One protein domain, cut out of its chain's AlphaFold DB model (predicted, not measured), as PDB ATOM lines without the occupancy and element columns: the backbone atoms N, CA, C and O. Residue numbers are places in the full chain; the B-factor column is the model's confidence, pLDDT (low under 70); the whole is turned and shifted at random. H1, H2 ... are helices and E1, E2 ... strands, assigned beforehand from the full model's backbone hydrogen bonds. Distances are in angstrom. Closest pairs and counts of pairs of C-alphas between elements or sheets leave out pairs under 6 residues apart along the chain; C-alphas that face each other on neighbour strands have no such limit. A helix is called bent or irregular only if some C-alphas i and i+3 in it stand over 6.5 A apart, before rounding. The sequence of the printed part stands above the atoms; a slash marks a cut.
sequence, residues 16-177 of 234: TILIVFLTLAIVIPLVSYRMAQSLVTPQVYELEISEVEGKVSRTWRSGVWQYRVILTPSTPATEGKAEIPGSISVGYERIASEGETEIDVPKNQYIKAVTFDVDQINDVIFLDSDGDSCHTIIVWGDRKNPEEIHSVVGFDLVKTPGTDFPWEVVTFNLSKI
ATOM      1  N   THR A  16      35.133 -53.466  23.241       55.41
ATOM      2  CA  THR A  16      35.029 -52.625  22.040       55.41
ATOM      3  C   THR A  16      33.870 -53.081  21.155       55.41
ATOM      4  O   THR A  16      33.113 -52.252  20.660       55.41
ATOM      5  N   ILE A  17      33.672 -54.397  21.025       60.00
ATOM      6  CA  ILE A  17      32.534 -54.979  20.299       60.00
ATOM      7  C   ILE A  17      31.225 -54.644  21.021       60.00
ATOM      8  O   ILE A  17      30.270 -54.206  20.387       60.00
ATOM      9  N   LEU A  18      31.192 -54.777  22.349       54.75
ATOM     10  CA  LEU A  18      30.009 -54.472  23.155       54.75
ATOM     11  C   LEU A  18      29.614 -52.989  23.077       54.75
ATOM     12  O   LEU A  18      28.432 -52.680  22.946       54.75
ATOM     13  N   ILE A  19      30.595 -52.079  23.108       63.69
ATOM     14  CA  ILE A  19      30.365 -50.639  22.930       63.69
ATOM     15  C   ILE A  19      29.768 -50.374  21.550       63.69
ATOM     16  O   ILE A  19      28.740 -49.717  21.488       63.69
ATOM     17  N   VAL A  20      30.345 -50.934  20.477       58.59
ATOM     18  CA  VAL A  20      29.826 -50.782  19.104       58.59
ATOM     19  C   VAL A  20      28.397 -51.316  18.978       58.59
ATOM     20  O   VAL A  20      27.552 -50.659  18.377       58.59
ATOM     21  N   PHE A  21      28.091 -52.466  19.583       56.41
ATOM     22  CA  PHE A  21      26.728 -53.003  19.600       56.41
ATOM     23  C   PHE A  21      25.755 -52.106  20.370       56.41
ATOM     24  O   PHE A  21      24.638 -51.905  19.906       56.41
ATOM     25  N   LEU A  22      26.163 -51.532  21.502       53.25
ATOM     26  CA  LEU A  22      25.334 -50.595  22.266       53.25
ATOM     27  C   LEU A  22      25.103 -49.280  21.509       53.25
ATOM     28  O   LEU A  22      23.973 -48.790  21.493       53.25
ATOM     29  N   THR A  23      26.110 -48.721  20.829       53.19
ATOM     30  CA  THR A  23      25.908 -47.545  19.965       53.19
ATOM     31  C   THR A  23      24.982 -47.866  18.796       53.19
ATOM     32  O   THR A  23      24.057 -47.102  18.531       53.19
ATOM     33  N   LEU A  24      25.157 -49.009  18.130       53.75
ATOM     34  CA  LEU A  24      24.282 -49.419  17.028       53.75
ATOM     35  C   LEU A  24      22.844 -49.704  17.494       53.75
ATOM     36  O   LEU A  24      21.904 -49.334  16.803       53.75
ATOM     37  N   ALA A  25      22.657 -50.333  18.655       53.84
ATOM     38  CA  ALA A  25      21.340 -50.761  19.133       53.84
ATOM     39  C   ALA A  25      20.568 -49.676  19.894       53.84
ATOM     40  O   ALA A  25      19.346 -49.747  19.964       53.84
ATOM     41  N   ILE A  26      21.251 -48.693  20.485       55.38
ATOM     42  CA  ILE A  26      20.604 -47.642  21.285       55.38
ATOM     43  C   ILE A  26      20.683 -46.300  20.571       55.38
ATOM     44  O   ILE A  26      19.664 -45.633  20.420       55.38
ATOM     45  N   VAL A  27      21.867 -45.895  20.105       55.28
ATOM     46  CA  VAL A  27      22.048 -44.551  19.541       55.28
ATOM     47  C   VAL A  27      21.391 -44.445  18.172       55.28
ATOM     48  O   VAL A  27      20.699 -43.461  17.941       55.28
ATOM     49  N   ILE A  28      21.517 -45.449  17.297       56.78
ATOM     50  CA  ILE A  28      20.871 -45.384  15.974       56.78
ATOM     51  C   ILE A  28      19.345 -45.339  16.098       56.78
ATOM     52  O   ILE A  28      18.775 -44.398  15.559       56.78
ATOM     53  N   PRO A  29      18.656 -46.222  16.849       48.19
ATOM     54  CA  PRO A  29      17.205 -46.122  16.984       48.19
ATOM     55  C   PRO A  29      16.760 -44.834  17.668       48.19
ATOM     56  O   PRO A  29      15.730 -44.291  17.296       48.19
ATOM     57  N   LEU A  30      17.533 -44.307  18.624       43.56
ATOM     58  CA  LEU A  30      17.217 -43.036  19.274       43.56
ATOM     59  C   LEU A  30      17.383 -41.846  18.317       43.56
ATOM     60  O   LEU A  30      16.564 -40.932  18.330       43.56
ATOM     61  N   VAL A  31      18.417 -41.858  17.473       50.38
ATOM     62  CA  VAL A  31      18.645 -40.845  16.433       50.38
ATOM     63  C   VAL A  31      17.588 -40.963  15.341       50.38
ATOM     64  O   VAL A  31      16.989 -39.955  14.987       50.38
ATOM     65  N   SER A  32      17.282 -42.172  14.871       49.69
ATOM     66  CA  SER A  32      16.205 -42.435  13.916       49.69
ATOM     67  C   SER A  32      14.836 -42.073  14.484       49.69
ATOM     68  O   SER A  32      14.015 -41.539  13.756       49.69
ATOM     69  N   TYR A  33      14.588 -42.293  15.777       45.34
ATOM     70  CA  TYR A  33      13.361 -41.876  16.457       45.34
ATOM     71  C   TYR A  33      13.281 -40.355  16.596       45.34
ATOM     72  O   TYR A  33      12.231 -39.784  16.338       45.34
ATOM     73  N   ARG A  34      14.384 -39.676  16.935       42.78
ATOM     74  CA  ARG A  34      14.438 -38.206  16.967       42.78
ATOM     75  C   ARG A  34      14.290 -37.584  15.579       42.78
ATOM     76  O   ARG A  34      13.588 -36.592  15.457       42.78
ATOM     77  N   MET A  35      14.889 -38.176  14.546       40.66
ATOM     78  CA  MET A  35      14.664 -37.785  13.149       40.66
ATOM     79  C   MET A  35      13.223 -38.068  12.725       40.66
ATOM     80  O   MET A  35      12.594 -37.218  12.120       40.66
ATOM     81  N   ALA A  36      12.652 -39.216  13.096       43.19
ATOM     82  CA  ALA A  36      11.247 -39.520  12.835       43.19
ATOM     83  C   ALA A  36      10.308 -38.542  13.555       43.19
ATOM     84  O   ALA A  36       9.293 -38.166  12.988       43.19
ATOM     85  N   GLN A  37      10.656 -38.092  14.764       39.47
ATOM     86  CA  GLN A  37       9.942 -37.031  15.477       39.47
ATOM     87  C   GLN A  37      10.132 -35.654  14.829       39.47
ATOM     88  O   GLN A  37       9.179 -34.886  14.819       39.47
ATOM     89  N   SER A  38      11.303 -35.350  14.259       41.28
ATOM     90  CA  SER A  38      11.518 -34.117  13.484       41.28
ATOM     91  C   SER A  38      10.843 -34.156  12.105       41.28
ATOM     92  O   SER A  38      10.612 -33.112  11.515       41.28
ATOM     93  N   LEU A  39      10.514 -35.349  11.596       42.53
ATOM     94  CA  LEU A  39       9.734 -35.563  10.372       42.53
ATOM     95  C   LEU A  39       8.218 -35.474  10.606       42.53
ATOM     96  O   LEU A  39       7.450 -35.409   9.644       42.53
ATOM     97  N   VAL A  40       7.757 -35.480  11.863       52.06
ATOM     98  CA  VAL A  40       6.359 -35.162  12.165       52.06
ATOM     99  C   VAL A  40       6.229 -33.650  12.082       52.06
ATOM    100  O   VAL A  40       6.611 -32.949  13.015       52.06
ATOM    101  N   THR A  41       5.686 -33.159  10.962       52.81
ATOM    102  CA  THR A  41       5.265 -31.759  10.825       52.81
ATOM    103  C   THR A  41       4.518 -31.355  12.099       52.81
ATOM    104  O   THR A  41       3.527 -32.021  12.433       52.81
ATOM    105  N   PRO A  42       5.005 -30.350  12.849       61.06
ATOM    106  CA  PRO A  42       4.398 -29.997  14.118       61.06
ATOM    107  C   PRO A  42       2.911 -29.681  13.942       61.06
ATOM    108  O   PRO A  42       2.482 -29.139  12.924       61.06
ATOM    109  N   GLN A  43       2.098 -30.066  14.925       64.94
ATOM    110  CA  GLN A  43       0.657 -29.863  14.826       64.94
ATOM    111  C   GLN A  43       0.330 -28.369  14.801       64.94
ATOM    112  O   GLN A  43       0.759 -27.609  15.672       64.94
ATOM    113  N   VAL A  44      -0.463 -27.979  13.807       70.88
ATOM    114  CA  VAL A  44      -0.961 -26.618  13.640       70.88
ATOM    115  C   VAL A  44      -2.365 -26.530  14.226       70.88
ATOM    116  O   VAL A  44      -3.240 -27.325  13.887       70.88
ATOM    117  N   TYR A  45      -2.584 -25.550  15.096       70.38
ATOM    118  CA  TYR A  45      -3.863 -25.299  15.753       70.38
ATOM    119  C   TYR A  45      -4.445 -23.983  15.254       70.38
ATOM    120  O   TYR A  45      -3.789 -22.946  15.348       70.38
ATOM    121  N   GLU A  46      -5.671 -24.011  14.737       77.75
ATOM    122  CA  GLU A  46      -6.405 -22.788  14.407       77.75
ATOM    123  C   GLU A  46      -6.876 -22.114  15.699       77.75
ATOM    124  O   GLU A  46      -7.517 -22.741  16.543       77.75
ATOM    125  N   LEU A  47      -6.501 -20.848  15.872       76.38
ATOM    126  CA  LEU A  47      -6.784 -20.068  17.073       76.38
ATOM    127  C   LEU A  47      -8.006 -19.172  16.892       76.38
ATOM    128  O   LEU A  47      -8.854 -19.097  17.776       76.38
ATOM    129  N   GLU A  48      -8.076 -18.465  15.764       80.50
ATOM    130  CA  GLU A  48      -9.077 -17.425  15.548       80.50
ATOM    131  C   GLU A  48      -9.426 -17.293  14.066       80.50
ATOM    132  O   GLU A  48      -8.540 -17.300  13.207       80.50
ATOM    133  N   ILE A  49     -10.717 -17.101  13.796       84.25
ATOM    134  CA  ILE A  49     -11.250 -16.660  12.509       84.25
ATOM    135  C   ILE A  49     -12.038 -15.379  12.778       84.25
ATOM    136  O   ILE A  49     -12.966 -15.384  13.590       84.25
ATOM    137  N   SER A  50     -11.682 -14.294  12.102       86.25
ATOM    138  CA  SER A  50     -12.409 -13.031  12.167       86.25
ATOM    139  C   SER A  50     -12.657 -12.469  10.775       86.25
ATOM    140  O   SER A  50     -11.829 -12.586   9.872       86.25
ATOM    141  N   GLU A  51     -13.823 -11.856  10.601       86.62
ATOM    142  CA  GLU A  51     -14.203 -11.170   9.374       86.62
ATOM    143  C   GLU A  51     -14.598  -9.736   9.724       86.62
ATOM    144  O   GLU A  51     -15.536  -9.503  10.489       86.62
ATOM    145  N   VAL A  52     -13.840  -8.768   9.210       81.38
ATOM    146  CA  VAL A  52     -14.049  -7.342   9.485       81.38
ATOM    147  C   VAL A  52     -13.968  -6.586   8.170       81.38
ATOM    148  O   VAL A  52     -12.954  -6.649   7.479       81.38
ATOM    149  N   GLU A  53     -15.039  -5.871   7.816       77.12
ATOM    150  CA  GLU A  53     -15.110  -5.068   6.583       77.12
ATOM    151  C   GLU A  53     -14.799  -5.883   5.308       77.12
ATOM    152  O   GLU A  53     -14.138  -5.402   4.388       77.12
ATOM    153  N   GLY A  54     -15.237  -7.149   5.264       77.44
ATOM    154  CA  GLY A  54     -14.986  -8.072   4.151       77.44
ATOM    155  C   GLY A  54     -13.558  -8.628   4.091       77.44
ATOM    156  O   GLY A  54     -13.250  -9.416   3.203       77.44
ATOM    157  N   LYS A  55     -12.676  -8.250   5.026       84.88
ATOM    158  CA  LYS A  55     -11.367  -8.890   5.188       84.88
ATOM    159  C   LYS A  55     -11.514 -10.114   6.071       84.88
ATOM    160  O   LYS A  55     -11.961  -9.995   7.212       84.88
ATOM    161  N   VAL A  56     -11.072 -11.258   5.567       86.88
ATOM    162  CA  VAL A  56     -11.033 -12.508   6.328       86.88
ATOM    163  C   VAL A  56      -9.641 -12.663   6.920       86.88
ATOM    164  O   VAL A  56      -8.656 -12.692   6.185       86.88
ATOM    165  N   SER A  57      -9.552 -12.765   8.240       89.81
ATOM    166  CA  SER A  57      -8.318 -13.011   8.981       89.81
ATOM    167  C   SER A  57      -8.412 -14.352   9.691       89.81
ATOM    168  O   SER A  57      -9.354 -14.609  10.438       89.81
ATOM    169  N   ARG A  58      -7.411 -15.202   9.489       86.44
ATOM    170  CA  ARG A  58      -7.281 -16.496  10.157       86.44
ATOM    171  C   ARG A  58      -5.922 -16.574  10.839       86.44
ATOM    172  O   ARG A  58      -4.913 -16.167  10.257       86.44
ATOM    173  N   THR A  59      -5.900 -17.061  12.074       87.12
ATOM    174  CA  THR A  59      -4.683 -17.165  12.885       87.12
ATOM    175  C   THR A  59      -4.476 -18.603  13.337       87.12
ATOM    176  O   THR A  59      -5.400 -19.229  13.851       87.12
ATOM    177  N   TRP A  60      -3.250 -19.101  13.202       87.12
ATOM    178  CA  TRP A  60      -2.839 -20.428  13.648       87.12
ATOM    179  C   TRP A  60      -1.602 -20.360  14.527       87.12
ATOM    180  O   TRP A  60      -0.825 -19.409  14.459       87.12
ATOM    181  N   ARG A  61      -1.385 -21.409  15.315       83.69
ATOM    182  CA  ARG A  61      -0.174 -21.603  16.108       83.69
ATOM    183  C   ARG A  61       0.398 -22.991  15.895       83.69
ATOM    184  O   ARG A  61      -0.332 -23.977  15.886       83.69
ATOM    185  N   SER A  62       1.718 -23.049  15.821       81.44
ATOM    186  CA  SER A  62       2.495 -24.277  15.843       81.44
ATOM    187  C   SER A  62       3.757 -24.069  16.671       81.44
ATOM    188  O   SER A  62       4.637 -23.294  16.299       81.44
ATOM    189  N   GLY A  63       3.850 -24.745  17.817       80.06
ATOM    190  CA  GLY A  63       4.984 -24.602  18.731       80.06
ATOM    191  C   GLY A  63       5.228 -23.143  19.140       80.06
ATOM    192  O   GLY A  63       4.385 -22.528  19.804       80.06
ATOM    193  N   VAL A  64       6.388 -22.616  18.735       84.62
ATOM    194  CA  VAL A  64       6.859 -21.240  18.992       84.62
ATOM    195  C   VAL A  64       6.521 -20.257  17.869       84.62
ATOM    196  O   VAL A  64       6.988 -19.123  17.894       84.62
ATOM    197  N   TRP A  65       5.729 -20.668  16.882       86.50
ATOM    198  CA  TRP A  65       5.328 -19.822  15.765       86.50
ATOM    199  C   TRP A  65       3.823 -19.593  15.760       86.50
ATOM    200  O   TRP A  65       3.025 -20.510  15.970       86.50
ATOM    201  N   GLN A  66       3.448 -18.352  15.489       89.94
ATOM    202  CA  GLN A  66       2.096 -17.929  15.190       89.94
ATOM    203  C   GLN A  66       2.049 -17.423  13.748       89.94
ATOM    204  O   GLN A  66       2.902 -16.650  13.309       89.94
ATOM    205  N   TYR A  67       1.034 -17.869  13.023       89.25
ATOM    206  CA  TYR A  67       0.806 -17.547  11.626       89.25
ATOM    207  C   TYR A  67      -0.498 -16.778  11.497       89.25
ATOM    208  O   TYR A  67      -1.509 -17.186  12.065       89.25
ATOM    209  N   ARG A  68      -0.502 -15.691  10.730       93.56
ATOM    210  CA  ARG A  68      -1.721 -14.937  10.419       93.56
ATOM    211  C   ARG A  68      -1.871 -14.800   8.915       93.56
ATOM    212  O   ARG A  68      -0.989 -14.239   8.276       93.56
ATOM    213  N   VAL A  69      -2.992 -15.255   8.371       91.94
ATOM    214  CA  VAL A  69      -3.347 -15.098   6.957       91.94
ATOM    215  C   VAL A  69      -4.528 -14.143   6.855       91.94
ATOM    216  O   VAL A  69      -5.555 -14.361   7.495       91.94
ATOM    217  N   ILE A  70      -4.386 -13.084   6.061       93.94
ATOM    218  CA  ILE A  70      -5.420 -12.071   5.838       93.94
ATOM    219  C   ILE A  70      -5.723 -11.995   4.345       93.94
ATOM    220  O   ILE A  70      -4.858 -11.595   3.566       93.94
ATOM    221  N   LEU A  71      -6.955 -12.319   3.958       92.44
ATOM    222  CA  LEU A  71      -7.492 -12.041   2.629       92.44
ATOM    223  C   LEU A  71      -8.136 -10.654   2.624       92.44
ATOM    224  O   LEU A  71      -9.017 -10.365   3.434       92.44
ATOM    225  N   THR A  72      -7.713  -9.804   1.694       91.38
ATOM    226  CA  THR A  72      -8.377  -8.538   1.372       91.38
ATOM    227  C   THR A  72      -8.987  -8.653  -0.025       91.38
ATOM    228  O   THR A  72      -8.226  -8.758  -0.991       91.38
ATOM    229  N   PRO A  73     -10.323  -8.636  -0.160       85.56
ATOM    230  CA  PRO A  73     -10.983  -8.796  -1.450       85.56
ATOM    231  C   PRO A  73     -10.737  -7.588  -2.363       85.56
ATOM    232  O   PRO A  73     -10.426  -6.483  -1.907       85.56
ATOM    233  N   SER A  74     -10.897  -7.795  -3.669       87.38
ATOM    234  CA  SER A  74     -10.794  -6.722  -4.663       87.38
ATOM    235  C   SER A  74     -11.863  -5.650  -4.430       87.38
ATOM    236  O   SER A  74     -13.025  -5.978  -4.178       87.38
ATOM    237  N   THR A  75     -11.512  -4.377  -4.603       84.19
ATOM    238  CA  THR A  75     -12.492  -3.281  -4.581       84.19
ATOM    239  C   THR A  75     -12.893  -2.927  -6.013       84.19
ATOM    240  O   THR A  75     -12.013  -2.525  -6.782       84.19
ATOM    241  N   PRO A  76     -14.183  -3.040  -6.388       81.19
ATOM    242  CA  PRO A  76     -14.627  -2.737  -7.743       81.19
ATOM    243  C   PRO A  76     -14.409  -1.260  -8.085       81.19
ATOM    244  O   PRO A  76     -14.461  -0.381  -7.216       81.19
ATOM    245  N   ALA A  77     -14.202  -0.985  -9.372       82.12
ATOM    246  CA  ALA A  77     -14.093   0.380  -9.865       82.12
ATOM    247  C   ALA A  77     -15.362   1.183  -9.521       82.12
ATOM    248  O   ALA A  77     -16.490   0.737  -9.731       82.12
ATOM    249  N   THR A  78     -15.169   2.386  -8.992       83.19
ATOM    250  CA  THR A  78     -16.232   3.375  -8.737       83.19
ATOM    251  C   THR A  78     -15.929   4.631  -9.548       83.19
ATOM    252  O   THR A  78     -14.802   4.794 -10.011       83.19
ATOM    253  N   GLU A  79     -16.906   5.519  -9.764       76.12
ATOM    254  CA  GLU A  79     -16.689   6.733 -10.569       76.12
ATOM    255  C   GLU A  79     -15.415   7.486 -10.136       76.12
ATOM    256  O   GLU A  79     -15.287   7.946  -9.001       76.12
ATOM    257  N   GLY A  80     -14.441   7.569 -11.050       75.81
ATOM    258  CA  GLY A  80     -13.154   8.235 -10.827       75.81
ATOM    259  C   GLY A  80     -12.078   7.419 -10.094       75.81
ATOM    260  O   GLY A  80     -11.000   7.958  -9.844       75.81
ATOM    261  N   LYS A  81     -12.318   6.144  -9.762       79.50
ATOM    262  CA  LYS A  81     -11.340   5.254  -9.114       79.50
ATOM    263  C   LYS A  81     -11.172   3.948  -9.887       79.50
ATOM    264  O   LYS A  81     -12.147   3.266 -10.191       79.50
ATOM    265  N   ALA A  82      -9.917   3.602 -10.172       81.94
ATOM    266  CA  ALA A  82      -9.566   2.309 -10.750       81.94
ATOM    267  C   ALA A  82      -9.874   1.166  -9.771       81.94
ATOM    268  O   ALA A  82      -9.883   1.365  -8.554       81.94
ATOM    269  N   GLU A  83     -10.109  -0.023 -10.319       82.62
ATOM    270  CA  GLU A  83     -10.234  -1.257  -9.547       82.62
ATOM    271  C   GLU A  83      -8.949  -1.529  -8.754       82.62
ATOM    272  O   GLU A  83      -7.837  -1.368  -9.267       82.62
ATOM    273  N   ILE A  84      -9.106  -1.932  -7.492       84.19
ATOM    274  CA  ILE A  84      -7.990  -2.348  -6.639       84.19
ATOM    275  C   ILE A  84      -8.030  -3.875  -6.569       84.19
ATOM    276  O   ILE A  84      -9.026  -4.413  -6.077       84.19
ATOM    277  N   PRO A  85      -6.984  -4.581  -7.036       84.62
ATOM    278  CA  PRO A  85      -6.987  -6.036  -7.044       84.62
ATOM    279  C   PRO A  85      -6.969  -6.593  -5.617       84.62
ATOM    280  O   PRO A  85      -6.449  -5.961  -4.692       84.62
ATOM    281  N   GLY A  86      -7.518  -7.798  -5.455       88.44
ATOM    282  CA  GLY A  86      -7.452  -8.529  -4.193       88.44
ATOM    283  C   GLY A  86      -6.008  -8.817  -3.777       88.44
ATOM    284  O   GLY A  86      -5.087  -8.873  -4.601       88.44
ATOM    285  N   SER A  87      -5.790  -8.992  -2.479       92.56
ATOM    286  CA  SER A  87      -4.478  -9.334  -1.937       92.56
ATOM    287  C   SER A  87      -4.586 -10.308  -0.781       92.56
ATOM    288  O   SER A  87      -5.579 -10.333  -0.053       92.56
ATOM    289  N   ILE A  88      -3.529 -11.087  -0.595       93.75
ATOM    290  CA  ILE A  88      -3.360 -11.934   0.574       93.75
ATOM    291  C   ILE A  88      -2.069 -11.570   1.290       93.75
ATOM    292  O   ILE A  88      -1.035 -11.350   0.659       93.75
ATOM    293  N   SER A  89      -2.154 -11.479   2.612       94.06
ATOM    294  CA  SER A  89      -1.038 -11.172   3.494       94.06
ATOM    295  C   SER A  89      -0.811 -12.322   4.457       94.06
ATOM    296  O   SER A  89      -1.758 -12.784   5.092       94.06
ATOM    297  N   VAL A  90       0.437 -12.766   4.576       93.50
ATOM    298  CA  VAL A  90       0.847 -13.797   5.528       93.50
ATOM    299  C   VAL A  90       1.886 -13.217   6.473       93.50
ATOM    300  O   VAL A  90       2.893 -12.650   6.041       93.50
ATOM    301  N   GLY A  91       1.603 -13.331   7.766       92.56
ATOM    302  CA  GLY A  91       2.455 -12.910   8.863       92.56
ATOM    303  C   GLY A  91       2.992 -14.104   9.640       92.56
ATOM    304  O   GLY A  91       2.223 -14.988  10.013       92.56
ATOM    305  N   TYR A  92       4.289 -14.075   9.923       91.69
ATOM    306  CA  TYR A  92       4.996 -14.982  10.815       91.69
ATOM    307  C   TYR A  92       5.391 -14.220  12.070       91.69
ATOM    308  O   TYR A  92       5.998 -13.150  11.989       91.69
ATOM    309  N   GLU A  93       5.073 -14.775  13.228       89.50
ATOM    310  CA  GLU A  93       5.438 -14.210  14.519       89.50
ATOM    311  C   GLU A  93       6.016 -15.314  15.397       89.50
ATOM    312  O   GLU A  93       5.384 -16.350  15.607       89.50
ATOM    313  N   ARG A  94       7.227 -15.098  15.918       85.31
ATOM    314  CA  ARG A  94       7.778 -15.984  16.942       85.31
ATOM    315  C   ARG A  94       7.180 -15.597  18.291       85.31
ATOM    316  O   ARG A  94       7.296 -14.453  18.721       85.31
ATOM    317  N   ILE A  95       6.580 -16.567  18.959       82.69
ATOM    318  CA  ILE A  95       6.024 -16.449  20.307       82.69
ATOM    319  C   ILE A  95       6.940 -17.147  21.319       82.69
ATOM    320  O   ILE A  95       7.769 -17.984  20.955       82.69
ATOM    321  N   ALA A  96       6.798 -16.796  22.596       73.88
ATOM    322  CA  ALA A  96       7.595 -17.389  23.665       73.88
ATOM    323  C   ALA A  96       7.367 -18.895  23.794       73.88
ATOM    324  O   ALA A  96       6.232 -19.383  23.739       73.88
ATOM    325  N   SER A  97       8.469 -19.623  23.972       70.56
ATOM    326  CA  SER A  97       8.419 -21.024  24.377       70.56
ATOM    327  C   SER A  97       8.055 -21.150  25.861       70.56
ATOM    328  O   SER A  97       8.184 -20.199  26.635       70.56
ATOM    329  N   GLU A  98       7.575 -22.324  26.280       60.44
ATOM    330  CA  GLU A  98       7.323 -22.590  27.700       60.44
ATOM    331  C   GLU A  98       8.621 -22.427  28.510       60.44
ATOM    332  O   GLU A  98       9.582 -23.170  28.321       60.44
ATOM    333  N   GLY A  99       8.640 -21.447  29.418       60.44
ATOM    334  CA  GLY A  99       9.801 -21.118  30.255       60.44
ATOM    335  C   GLY A  99      10.580 -19.872  29.815       60.44
ATOM    336  O   GLY A  99      11.408 -19.395  30.590       60.44
ATOM    337  N   GLU A 100      10.292 -19.309  28.639       63.12
ATOM    338  CA  GLU A 100      10.766 -17.979  28.236       63.12
ATOM    339  C   GLU A 100       9.763 -16.902  28.682       63.12
ATOM    340  O   GLU A 100       8.551 -17.029  28.496       63.12
ATOM    341  N   THR A 101      10.257 -15.815  29.274       56.03
ATOM    342  CA  THR A 101       9.441 -14.636  29.569       56.03
ATOM    343  C   THR A 101       9.126 -13.882  28.277       56.03
ATOM    344  O   THR A 101      10.004 -13.639  27.457       56.03
ATOM    345  N   GLU A 102       7.871 -13.455  28.105       54.91
ATOM    346  CA  GLU A 102       7.365 -12.752  26.906       54.91
ATOM    347  C   GLU A 102       8.147 -11.463  26.561       54.91
ATOM    348  O   GLU A 102       8.081 -10.958  25.443       54.91
ATOM    349  N   ILE A 103       8.904 -10.942  27.531       54.91
ATOM    350  CA  ILE A 103       9.758  -9.752  27.436       54.91
ATOM    351  C   ILE A 103      11.051 -10.045  26.645       54.91
ATOM    352  O   ILE A 103      11.602  -9.137  26.026       54.91
ATOM    353  N   ASP A 104      11.510 -11.299  26.623       48.97
ATOM    354  CA  ASP A 104      12.789 -11.705  26.023       48.97
ATOM    355  C   ASP A 104      12.660 -12.174  24.567       48.97
ATOM    356  O   ASP A 104      13.663 -12.414  23.890       48.97
ATOM    357  N   VAL A 105      11.431 -12.295  24.054       53.12
ATOM    358  CA  VAL A 105      11.189 -12.698  22.669       53.12
ATOM    359  C   VAL A 105      11.074 -11.448  21.806       53.12
ATOM    360  O   VAL A 105      10.116 -10.687  21.962       53.12
ATOM    361  N   PRO A 106      12.009 -11.207  20.869       55.09
ATOM    362  CA  PRO A 106      11.822 -10.142  19.903       55.09
ATOM    363  C   PRO A 106      10.550 -10.445  19.109       55.09
ATOM    364  O   PRO A 106      10.489 -11.449  18.396       55.09
ATOM    365  N   LYS A 107       9.535  -9.579  19.248       58.84
ATOM    366  CA  LYS A 107       8.293  -9.586  18.457       58.84
ATOM    367  C   LYS A 107       8.592  -9.183  17.016       58.84
ATOM    368  O   LYS A 107       8.123  -8.162  16.518       58.84
ATOM    369  N   ASN A 108       9.446  -9.950  16.358       67.12
ATOM    370  CA  ASN A 108       9.715  -9.770  14.953       67.12
ATOM    371  C   ASN A 108       8.535 -10.376  14.208       67.12
ATOM    372  O   ASN A 108       8.372 -11.595  14.149       67.12
ATOM    373  N   GLN A 109       7.688  -9.491  13.698       78.50
ATOM    374  CA  GLN A 109       6.602  -9.856  12.817       78.50
ATOM    375  C   GLN A 109       7.103  -9.751  11.380       78.50
ATOM    376  O   GLN A 109       7.434  -8.662  10.905       78.50
ATOM    377  N   TYR A 110       7.168 -10.880  10.685       86.25
ATOM    378  CA  TYR A 110       7.568 -10.928   9.284       86.25
ATOM    379  C   TYR A 110       6.319 -11.060   8.428       86.25
ATOM    380  O   TYR A 110       5.634 -12.076   8.485       86.25
ATOM    381  N   ILE A 111       5.992 -10.017   7.669       89.62
ATOM    382  CA  ILE A 111       4.751  -9.948   6.896       89.62
ATOM    383  C   ILE A 111       5.081  -9.796   5.422       89.62
ATOM    384  O   ILE A 111       5.888  -8.944   5.042       89.62
ATOM    385  N   LYS A 112       4.391 -10.564   4.582       93.38
ATOM    386  CA  LYS A 112       4.419 -10.379   3.134       93.38
ATOM    387  C   LYS A 112       3.013 -10.388   2.571       93.38
ATOM    388  O   LYS A 112       2.244 -11.303   2.839       93.38
ATOM    389  N   ALA A 113       2.717  -9.377   1.762       92.81
ATOM    390  CA  ALA A 113       1.485  -9.284   1.000       92.81
ATOM    391  C   ALA A 113       1.769  -9.429  -0.496       92.81
ATOM    392  O   ALA A 113       2.776  -8.922  -0.998       92.81
ATOM    393  N   VAL A 114       0.867 -10.105  -1.200       91.94
ATOM    394  CA  VAL A 114       0.913 -10.305  -2.652       91.94
ATOM    395  C   VAL A 114      -0.483 -10.170  -3.241       91.94
ATOM    396  O   VAL A 114      -1.483 -10.384  -2.555       91.94
ATOM    397  N   THR A 115      -0.552  -9.827  -4.525       90.12
ATOM    398  CA  THR A 115      -1.810  -9.842  -5.272       90.12
ATOM    399  C   THR A 115      -2.380 -11.255  -5.300       90.12
ATOM    400  O   THR A 115      -1.679 -12.208  -5.649       90.12
ATOM    401  N   PHE A 116      -3.650 -11.385  -4.941       87.88
ATOM    402  CA  PHE A 116      -4.340 -12.662  -4.845       87.88
ATOM    403  C   PHE A 116      -5.818 -12.436  -5.145       87.88
ATOM    404  O   PHE A 116      -6.571 -11.949  -4.305       87.88
ATOM    405  N   ASP A 117      -6.191 -12.710  -6.390       82.19
ATOM    406  CA  ASP A 117      -7.504 -12.374  -6.934       82.19
ATOM    407  C   ASP A 117      -8.489 -13.532  -6.740       82.19
ATOM    408  O   ASP A 117      -8.809 -14.282  -7.663       82.19
ATOM    409  N   VAL A 118      -8.893 -13.717  -5.484       80.50
ATOM    410  CA  VAL A 118      -9.911 -14.689  -5.069       80.50
ATOM    411  C   VAL A 118     -10.890 -14.008  -4.120       80.50
ATOM    412  O   VAL A 118     -10.500 -13.121  -3.355       80.50
ATOM    413  N   ASP A 119     -12.148 -14.443  -4.133       77.31
ATOM    414  CA  ASP A 119     -13.156 -13.948  -3.184       77.31
ATOM    415  C   ASP A 119     -13.089 -14.660  -1.831       77.31
ATOM    416  O   ASP A 119     -13.443 -14.083  -0.805       77.31
ATOM    417  N   GLN A 120     -12.608 -15.904  -1.815       80.62
ATOM    418  CA  GLN A 120     -12.545 -16.726  -0.616       80.62
ATOM    419  C   GLN A 120     -11.281 -17.592  -0.606       80.62
ATOM    420  O   GLN A 120     -10.851 -18.116  -1.634       80.62
ATOM    421  N   ILE A 121     -10.697 -17.763   0.585       80.19
ATOM    422  CA  ILE A 121      -9.688 -18.798   0.831       80.19
ATOM    423  C   ILE A 121     -10.417 -20.128   1.016       80.19
ATOM    424  O   ILE A 121     -11.207 -20.268   1.954       80.19
ATOM    425  N   ASN A 122     -10.110 -21.103   0.165       73.50
ATOM    426  CA  ASN A 122     -10.666 -22.446   0.288       73.50
ATOM    427  C   ASN A 122      -9.926 -23.255   1.348       73.50
ATOM    428  O   ASN A 122     -10.565 -23.893   2.184       73.50
ATOM    429  N   ASP A 123      -8.592 -23.202   1.343       70.69
ATOM    430  CA  ASP A 123      -7.781 -23.870   2.358       70.69
ATOM    431  C   ASP A 123      -6.405 -23.219   2.549       70.69
ATOM    432  O   ASP A 123      -5.916 -22.465   1.698       70.69
ATOM    433  N   VAL A 124      -5.777 -23.554   3.677       72.50
ATOM    434  CA  VAL A 124      -4.405 -23.171   4.020       72.50
ATOM    435  C   VAL A 124      -3.630 -24.412   4.442       72.50
ATOM    436  O   VAL A 124      -3.976 -25.082   5.413       72.50
ATOM    437  N   ILE A 125      -2.555 -24.697   3.718       75.69
ATOM    438  CA  ILE A 125      -1.689 -25.849   3.947       75.69
ATOM    439  C   ILE A 125      -0.406 -25.369   4.621       75.69
ATOM    440  O   ILE A 125       0.198 -24.382   4.203       75.69
ATOM    441  N   PHE A 126       0.028 -26.102   5.641       72.62
ATOM    442  CA  PHE A 126       1.243 -25.818   6.396       72.62
ATOM    443  C   PHE A 126       2.276 -26.906   6.134       72.62
ATOM    444  O   PHE A 126       2.009 -28.089   6.371       72.62
ATOM    445  N   LEU A 127       3.462 -26.515   5.662       71.38
ATOM    446  CA  LEU A 127       4.540 -27.439   5.357       71.38
ATOM    447  C   LEU A 127       5.834 -27.111   6.095       71.38
ATOM    448  O   LEU A 127       6.417 -26.077   5.854       71.38
ATOM    449  N   ASP A 128       6.322 -28.025   6.925       70.50
ATOM    450  CA  ASP A 128       7.672 -27.949   7.495       70.50
ATOM    451  C   ASP A 128       8.600 -28.832   6.645       70.50
ATOM    452  O   ASP A 128       8.667 -30.045   6.859       70.50
ATOM    453  N   SER A 129       9.190 -28.268   5.582       59.25
ATOM    454  CA  SER A 129      10.088 -29.013   4.680       59.25
ATOM    455  C   SER A 129      11.470 -29.238   5.277       59.25
ATOM    456  O   SER A 129      12.119 -30.236   4.960       59.25
ATOM    457  N   ASP A 130      11.898 -28.324   6.144       63.38
ATOM    458  CA  ASP A 130      13.269 -28.250   6.638       63.38
ATOM    459  C   ASP A 130      13.410 -28.887   8.032       63.38
ATOM    460  O   ASP A 130      14.526 -29.117   8.508       63.38
ATOM    461  N   GLY A 131      12.286 -29.234   8.670       64.25
ATOM    462  CA  GLY A 131      12.224 -29.836  10.001       64.25
ATOM    463  C   GLY A 131      12.580 -28.849  11.113       64.25
ATOM    464  O   GLY A 131      12.991 -29.268  12.199       64.25
ATOM    465  N   ASP A 132      12.477 -27.546  10.845       69.44
ATOM    466  CA  ASP A 132      12.848 -26.470  11.768       69.44
ATOM    467  C   ASP A 132      11.652 -25.950  12.587       69.44
ATOM    468  O   ASP A 132      11.787 -25.024  13.394       69.44
ATOM    469  N   SER A 133      10.487 -26.593  12.431       72.75
ATOM    470  CA  SER A 133       9.205 -26.230  13.039       72.75
ATOM    471  C   SER A 133       8.601 -24.906  12.557       72.75
ATOM    472  O   SER A 133       7.546 -24.504  13.064       72.75
ATOM    473  N   CYS A 134       9.223 -24.236  11.584       79.50
ATOM    474  CA  CYS A 134       8.651 -23.112  10.862       79.50
ATOM    475  C   CYS A 134       7.986 -23.628   9.579       79.50
ATOM    476  O   CYS A 134       8.604 -24.272   8.744       79.50
ATOM    477  N   HIS A 135       6.690 -23.372   9.422       79.38
ATOM    478  CA  HIS A 135       5.941 -23.895   8.290       79.38
ATOM    479  C   HIS A 135       5.989 -22.922   7.118       79.38
ATOM    480  O   HIS A 135       5.553 -21.786   7.258       79.38
ATOM    481  N   THR A 136       6.366 -23.391   5.938       82.00
ATOM    482  CA  THR A 136       5.936 -22.810   4.670       82.00
ATOM    483  C   THR A 136       4.405 -22.846   4.595       82.00
ATOM    484  O   THR A 136       3.779 -23.895   4.767       82.00
ATOM    485  N   ILE A 137       3.782 -21.704   4.327       82.25
ATOM    486  CA  ILE A 137       2.324 -21.563   4.245       82.25
ATOM    487  C   ILE A 137       1.913 -21.499   2.784       82.25
ATOM    488  O   ILE A 137       2.368 -20.629   2.045       82.25
ATOM    489  N   ILE A 138       1.007 -22.377   2.371       80.12
ATOM    490  CA  ILE A 138       0.434 -22.380   1.028       80.12
ATOM    491  C   ILE A 138      -1.045 -22.063   1.135       80.12
ATOM    492  O   ILE A 138      -1.790 -22.760   1.818       80.12
ATOM    493  N   VAL A 139      -1.467 -21.019   0.433       80.25
ATOM    494  CA  VAL A 139      -2.866 -20.609   0.388       80.25
ATOM    495  C   VAL A 139      -3.409 -20.797  -1.014       80.25
ATOM    496  O   VAL A 139      -2.744 -20.449  -1.997       80.25
ATOM    497  N   TRP A 140      -4.635 -21.313  -1.102       80.12
ATOM    498  CA  TRP A 140      -5.344 -21.408  -2.367       80.12
ATOM    499  C   TRP A 140      -6.812 -20.985  -2.272       80.12
ATOM    500  O   TRP A 140      -7.446 -21.048  -1.215       80.12
ATOM    501  N   GLY A 141      -7.343 -20.537  -3.406       74.56
ATOM    502  CA  GLY A 141      -8.741 -20.154  -3.569       74.56
ATOM    503  C   GLY A 141      -9.156 -20.124  -5.035       74.56
ATOM    504  O   GLY A 141      -8.310 -20.074  -5.937       74.56
ATOM    505  N   ASP A 142     -10.464 -20.159  -5.261       72.19
ATOM    506  CA  ASP A 142     -11.055 -20.102  -6.596       72.19
ATOM    507  C   ASP A 142     -11.038 -18.671  -7.127       72.19
ATOM    508  O   ASP A 142     -11.330 -17.709  -6.408       72.19
ATOM    509  N   ARG A 143     -10.680 -18.524  -8.404       72.38
ATOM    510  CA  ARG A 143     -10.709 -17.218  -9.063       72.38
ATOM    511  C   ARG A 143     -12.125 -16.869  -9.502       72.38
ATOM    512  O   ARG A 143     -12.961 -17.737  -9.735       72.38
ATOM    513  N   LYS A 144     -12.371 -15.570  -9.671       71.19
ATOM    514  CA  LYS A 144     -13.664 -15.038 -10.133       71.19
ATOM    515  C   LYS A 144     -14.044 -15.499 -11.530       71.19
ATOM    516  O   LYS A 144     -15.222 -15.697 -11.815       71.19
ATOM    517  N   ASN A 145     -13.057 -15.599 -12.416       67.31
ATOM    518  CA  ASN A 145     -13.289 -16.041 -13.778       67.31
ATOM    519  C   ASN A 145     -13.332 -17.578 -13.802       67.31
ATOM    520  O   ASN A 145     -12.301 -18.184 -13.537       67.31
ATOM    521  N   PRO A 146     -14.461 -18.214 -14.163       56.38
ATOM    522  CA  PRO A 146     -14.567 -19.673 -14.223       56.38
ATOM    523  C   PRO A 146     -13.655 -20.326 -15.277       56.38
ATOM    524  O   PRO A 146     -13.465 -21.539 -15.241       56.38
ATOM    525  N   GLU A 147     -13.090 -19.558 -16.215       58.25
ATOM    526  CA  GLU A 147     -12.048 -20.046 -17.133       58.25
ATOM    527  C   GLU A 147     -10.656 -20.110 -16.481       58.25
ATOM    528  O   GLU A 147      -9.756 -20.783 -16.990       58.25
ATOM    529  N   GLU A 148     -10.463 -19.431 -15.348       58.19
ATOM    530  CA  GLU A 148      -9.237 -19.482 -14.565       58.19
ATOM    531  C   GLU A 148      -9.431 -20.394 -13.353       58.19
ATOM    532  O   GLU A 148     -10.332 -20.208 -12.545       58.19
ATOM    533  N   ILE A 149      -8.568 -21.399 -13.229       61.84
ATOM    534  CA  ILE A 149      -8.858 -22.556 -12.380       61.84
ATOM    535  C   ILE A 149      -8.732 -22.199 -10.892       61.84
ATOM    536  O   ILE A 149      -9.735 -22.156 -10.192       61.84
ATOM    537  N   HIS A 150      -7.529 -21.876 -10.411       69.38
ATOM    538  CA  HIS A 150      -7.297 -21.495  -9.012       69.38
ATOM    539  C   HIS A 150      -6.142 -20.496  -8.900       69.38
ATOM    540  O   HIS A 150      -5.256 -20.427  -9.759       69.38
ATOM    541  N   SER A 151      -6.124 -19.728  -7.814       76.44
ATOM    542  CA  SER A 151      -4.942 -18.982  -7.386       76.44
ATOM    543  C   SER A 151      -4.267 -19.746  -6.254       76.44
ATOM    544  O   SER A 151      -4.903 -20.021  -5.240       76.44
ATOM    545  N   VAL A 152      -2.987 -20.081  -6.419       78.44
ATOM    546  CA  VAL A 152      -2.179 -20.802  -5.425       78.44
ATOM    547  C   VAL A 152      -0.879 -20.043  -5.204       78.44
ATOM    548  O   VAL A 152      -0.113 -19.810  -6.148       78.44
ATOM    549  N   VAL A 153      -0.619 -19.646  -3.960       82.81
ATOM    550  CA  VAL A 153       0.602 -18.924  -3.584       82.81
ATOM    551  C   VAL A 153       1.178 -19.504  -2.300       82.81
ATOM    552  O   VAL A 153       0.454 -19.735  -1.333       82.81
ATOM    553  N   GLY A 154       2.489 -19.730  -2.307       83.38
ATOM    554  CA  GLY A 154       3.252 -20.128  -1.135       83.38
ATOM    555  C   GLY A 154       4.063 -18.980  -0.547       83.38
ATOM    556  O   GLY A 154       4.514 -18.082  -1.266       83.38
ATOM    557  N   PHE A 155       4.244 -19.037   0.766       88.81
ATOM    558  CA  PHE A 155       4.997 -18.109   1.595       88.81
ATOM    559  C   PHE A 155       5.974 -18.915   2.426       88.81
ATOM    560  O   PHE A 155       5.562 -19.876   3.068       88.81
ATOM    561  N   ASP A 156       7.226 -18.494   2.466       85.81
ATOM    562  CA  ASP A 156       8.269 -19.192   3.203       85.81
ATOM    563  C   ASP A 156       9.142 -18.208   3.972       85.81
ATOM    564  O   ASP A 156       9.502 -17.158   3.435       85.81
ATOM    565  N   LEU A 157       9.454 -18.517   5.230       87.56
ATOM    566  CA  LEU A 157      10.281 -17.658   6.076       87.56
ATOM    567  C   LEU A 157      11.731 -18.133   6.010       87.56
ATOM    568  O   LEU A 157      12.143 -19.032   6.737       87.56
ATOM    569  N   VAL A 158      12.524 -17.487   5.162       82.69
ATOM    570  CA  VAL A 158      13.901 -17.893   4.886       82.69
ATOM    571  C   VAL A 158      14.869 -17.057   5.708       82.69
ATOM    572  O   VAL A 158      14.732 -15.838   5.825       82.69
ATOM    573  N   LYS A 159      15.886 -17.711   6.273       77.75
ATOM    574  CA  LYS A 159      16.966 -17.031   6.985       77.75
ATOM    575  C   LYS A 159      17.927 -16.375   5.993       77.75
ATOM    576  O   LYS A 159      18.530 -17.069   5.176       77.75
ATOM    577  N   THR A 160      18.146 -15.070   6.113       74.06
ATOM    578  CA  THR A 160      19.070 -14.314   5.253       74.06
ATOM    579  C   THR A 160      20.412 -14.142   5.971       74.06
ATOM    580  O   THR A 160      20.487 -13.446   6.987       74.06
ATOM    581  N   PRO A 161      21.501 -14.793   5.516       70.31
ATOM    582  CA  PRO A 161      22.798 -14.669   6.173       70.31
ATOM    583  C   PRO A 161      23.378 -13.259   5.991       70.31
ATOM    584  O   PRO A 161      23.502 -12.781   4.867       70.31
ATOM    585  N   GLY A 162      23.809 -12.623   7.085       63.28
ATOM    586  CA  GLY A 162      24.607 -11.389   7.034       63.28
ATOM    587  C   GLY A 162      23.827 -10.070   6.995       63.28
ATOM    588  O   GLY A 162      24.432  -9.036   6.721       63.28
ATOM    589  N   THR A 163      22.524 -10.080   7.278       62.22
ATOM    590  CA  THR A 163      21.675  -8.880   7.365       62.22
ATOM    591  C   THR A 163      21.250  -8.579   8.806       62.22
ATOM    592  O   THR A 163      21.090  -9.492   9.616       62.22
ATOM    593  N   ASP A 164      21.000  -7.299   9.113       57.88
ATOM    594  CA  ASP A 164      20.449  -6.860  10.413       57.88
ATOM    595  C   ASP A 164      19.050  -7.453  10.685       57.88
ATOM    596  O   ASP A 164      18.637  -7.608  11.834       57.88
ATOM    597  N   PHE A 165      18.338  -7.834   9.618       59.66
ATOM    598  CA  PHE A 165      17.088  -8.590   9.655       59.66
ATOM    599  C   PHE A 165      17.366 -10.025   9.198       59.66
ATOM    600  O   PHE A 165      17.465 -10.262   7.994       59.66
ATOM    601  N   PRO A 166      17.520 -10.990  10.120       71.12
ATOM    602  CA  PRO A 166      18.030 -12.316   9.779       71.12
ATOM    603  C   PRO A 166      17.015 -13.212   9.062       71.12
ATOM    604  O   PRO A 166      17.350 -14.352   8.766       71.12
ATOM    605  N   TRP A 167      15.798 -12.730   8.799       79.38
ATOM    606  CA  TRP A 167      14.740 -13.498   8.151       79.38
ATOM    607  C   TRP A 167      13.934 -12.625   7.192       79.38
ATOM    608  O   TRP A 167      13.650 -11.462   7.493       79.38
ATOM    609  N   GLU A 168      13.534 -13.209   6.069       84.62
ATOM    610  CA  GLU A 168      12.666 -12.609   5.060       84.62
ATOM    611  C   GLU A 168      11.568 -13.600   4.666       84.62
ATOM    612  O   GLU A 168      11.809 -14.800   4.557       84.62
ATOM    613  N   VAL A 169      10.357 -13.095   4.419       88.19
ATOM    614  CA  VAL A 169       9.286 -13.906   3.831       88.19
ATOM    615  C   VAL A 169       9.381 -13.841   2.310       88.19
ATOM    616  O   VAL A 169       9.114 -12.800   1.694       88.19
ATOM    617  N   VAL A 170       9.737 -14.971   1.712       87.81
ATOM    618  CA  VAL A 170       9.813 -15.188   0.267       87.81
ATOM    619  C   VAL A 170       8.493 -15.782  -0.216       87.81
ATOM    620  O   VAL A 170       7.812 -16.503   0.508       87.81
ATOM    621  N   THR A 171       8.099 -15.457  -1.444       86.12
ATOM    622  CA  THR A 171       6.845 -15.936  -2.035       86.12
ATOM    623  C   THR A 171       7.097 -16.636  -3.348       86.12
ATOM    624  O   THR A 171       7.888 -16.153  -4.160       86.12
ATOM    625  N   PHE A 172       6.354 -17.705  -3.601       77.25
ATOM    626  CA  PHE A 172       6.381 -18.415  -4.870       77.25
ATOM    627  C   PHE A 172       4.956 -18.634  -5.376       77.25
ATOM    628  O   PHE A 172       4.048 -19.006  -4.636       77.25
ATOM    629  N   ASN A 173       4.746 -18.346  -6.658       76.88
ATOM    630  CA  ASN A 173       3.439 -18.449  -7.288       76.88
ATOM    631  C   ASN A 173       3.304 -19.823  -7.954       76.88
ATOM    632  O   ASN A 173       4.012 -20.105  -8.919       76.88
ATOM    633  N   LEU A 174       2.384 -20.647  -7.452       68.81
ATOM    634  CA  LEU A 174       2.073 -21.970  -8.000       68.81
ATOM    635  C   LEU A 174       0.852 -21.946  -8.934       68.81
ATOM    636  O   LEU A 174       0.465 -22.977  -9.474       68.81
ATOM    637  N   SER A 175       0.256 -20.771  -9.169       66.50
ATOM    638  CA  SER A 175      -0.949 -20.614  -9.995       66.50
ATOM    639  C   SER A 175      -0.718 -20.957 -11.470       66.50
ATOM    640  O   SER A 175      -1.664 -21.309 -12.165       66.50
ATOM    641  N   LYS A 176       0.520 -20.838 -11.974       62.44
ATOM    642  CA  LYS A 176       0.866 -21.149 -13.369       62.44
ATOM    643  C   LYS A 176       1.811 -22.343 -13.436       62.44
ATOM    644  O   LYS A 176       2.890 -22.304 -12.853       62.44
ATOM    645  N   ILE A 177       1.435 -23.358 -14.209       52.25
ATOM    646  CA  ILE A 177       2.346 -24.438 -14.601       52.25
ATOM    647  C   ILE A 177       3.260 -23.893 -15.714       52.25
ATOM    648  O   ILE A 177       2.742 -23.356 -16.693       52.25
TER     649      ILE A 177
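What this domain is: This is residues 16 to 177 of the 234 residues of an uncharacterized protein of Planctomycetia bacterium TMED53 (UniProt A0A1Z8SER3). Two twisted sheets, E1 to E5 and E6 to E9, stand partly face to face as a sandwich, with E4 and E5 of the first over E7, E8 and E9 of the second, while E1 and E2 reach beyond the overlap. At one end of this body the single helix H1 sticks out as an arm, residues 16 to 34 standing free. The printed part has 162 residues, with one named helix followed by nine named strands, a mixed class; both sheets are antiparallel meanders, each strand the neighbour of the one before. The whole is loose, with a radius of gyration of the C-alphas of 20.8 A and spans of 85 by 42 by 33 A, the length made by the arm.

How they stand to each other: The larger sheet runs E1 (residues 45 to 52), E2 (55 to 62), E3 (65 to 72), E4 (87 to 94) and E5 (109 to 115), each strand making a hairpin with the next. Backbone pairs within hydrogen-bond range include N 50 and O 57 at 2.9 A, N 60 and O 67 at 2.8 A, N 68 and O 91 at 2.9 A, and N 90 and O 112 at 2.9 A. The other sheet runs E6 (123 to 127), E7 (136 to 142), E8 (150 to 159) and E9 (167 to 173), again in hairpins, with N 125 and O 138 at 2.8 A, N 139 and O 153 at 2.9 A, and N 156 and O 170 at 2.9 A. The facing parts are 9.6 A centre to centre, and the strands of one sheet stand at 32 degrees to those of the other. Between E5 and E9 the closest C-alphas are those of Lys 112 and Val 169, 6.1 A apart; E4 and E7 are near each other. H1 (16 to 38) is on neither sheet; in it 17 of 19 O i to N i+4 pairs are within hydrogen-bond range.

Where its parts are: H1 begins at C-alpha 16, (35.029, -52.625, 22.040), and is 31.1 A long. It is neither bent nor irregular, but only just: C-alphas 25 and 28 are 6.3 A apart. E1 begins at C-alpha 45, (-3.863, -25.299, 15.753). E4 is 23.5 A long and E8 29.4 A. E9 ends at C-alpha 173, (3.439, -18.449, -7.288).

The domain as a whole: The C-alphas of Thr 16 and Glu 79, the two farthest apart, are 85.2 A apart. Without residues 16 to 34 the body spans 55 by 33 by 33 A. The printed part has no cut; the links E3 to E4 and E4 to E5 are long. Mean pLDDT of the printed part is 73.2, with residues 16 to 43 and 98 to 108 among those under 70.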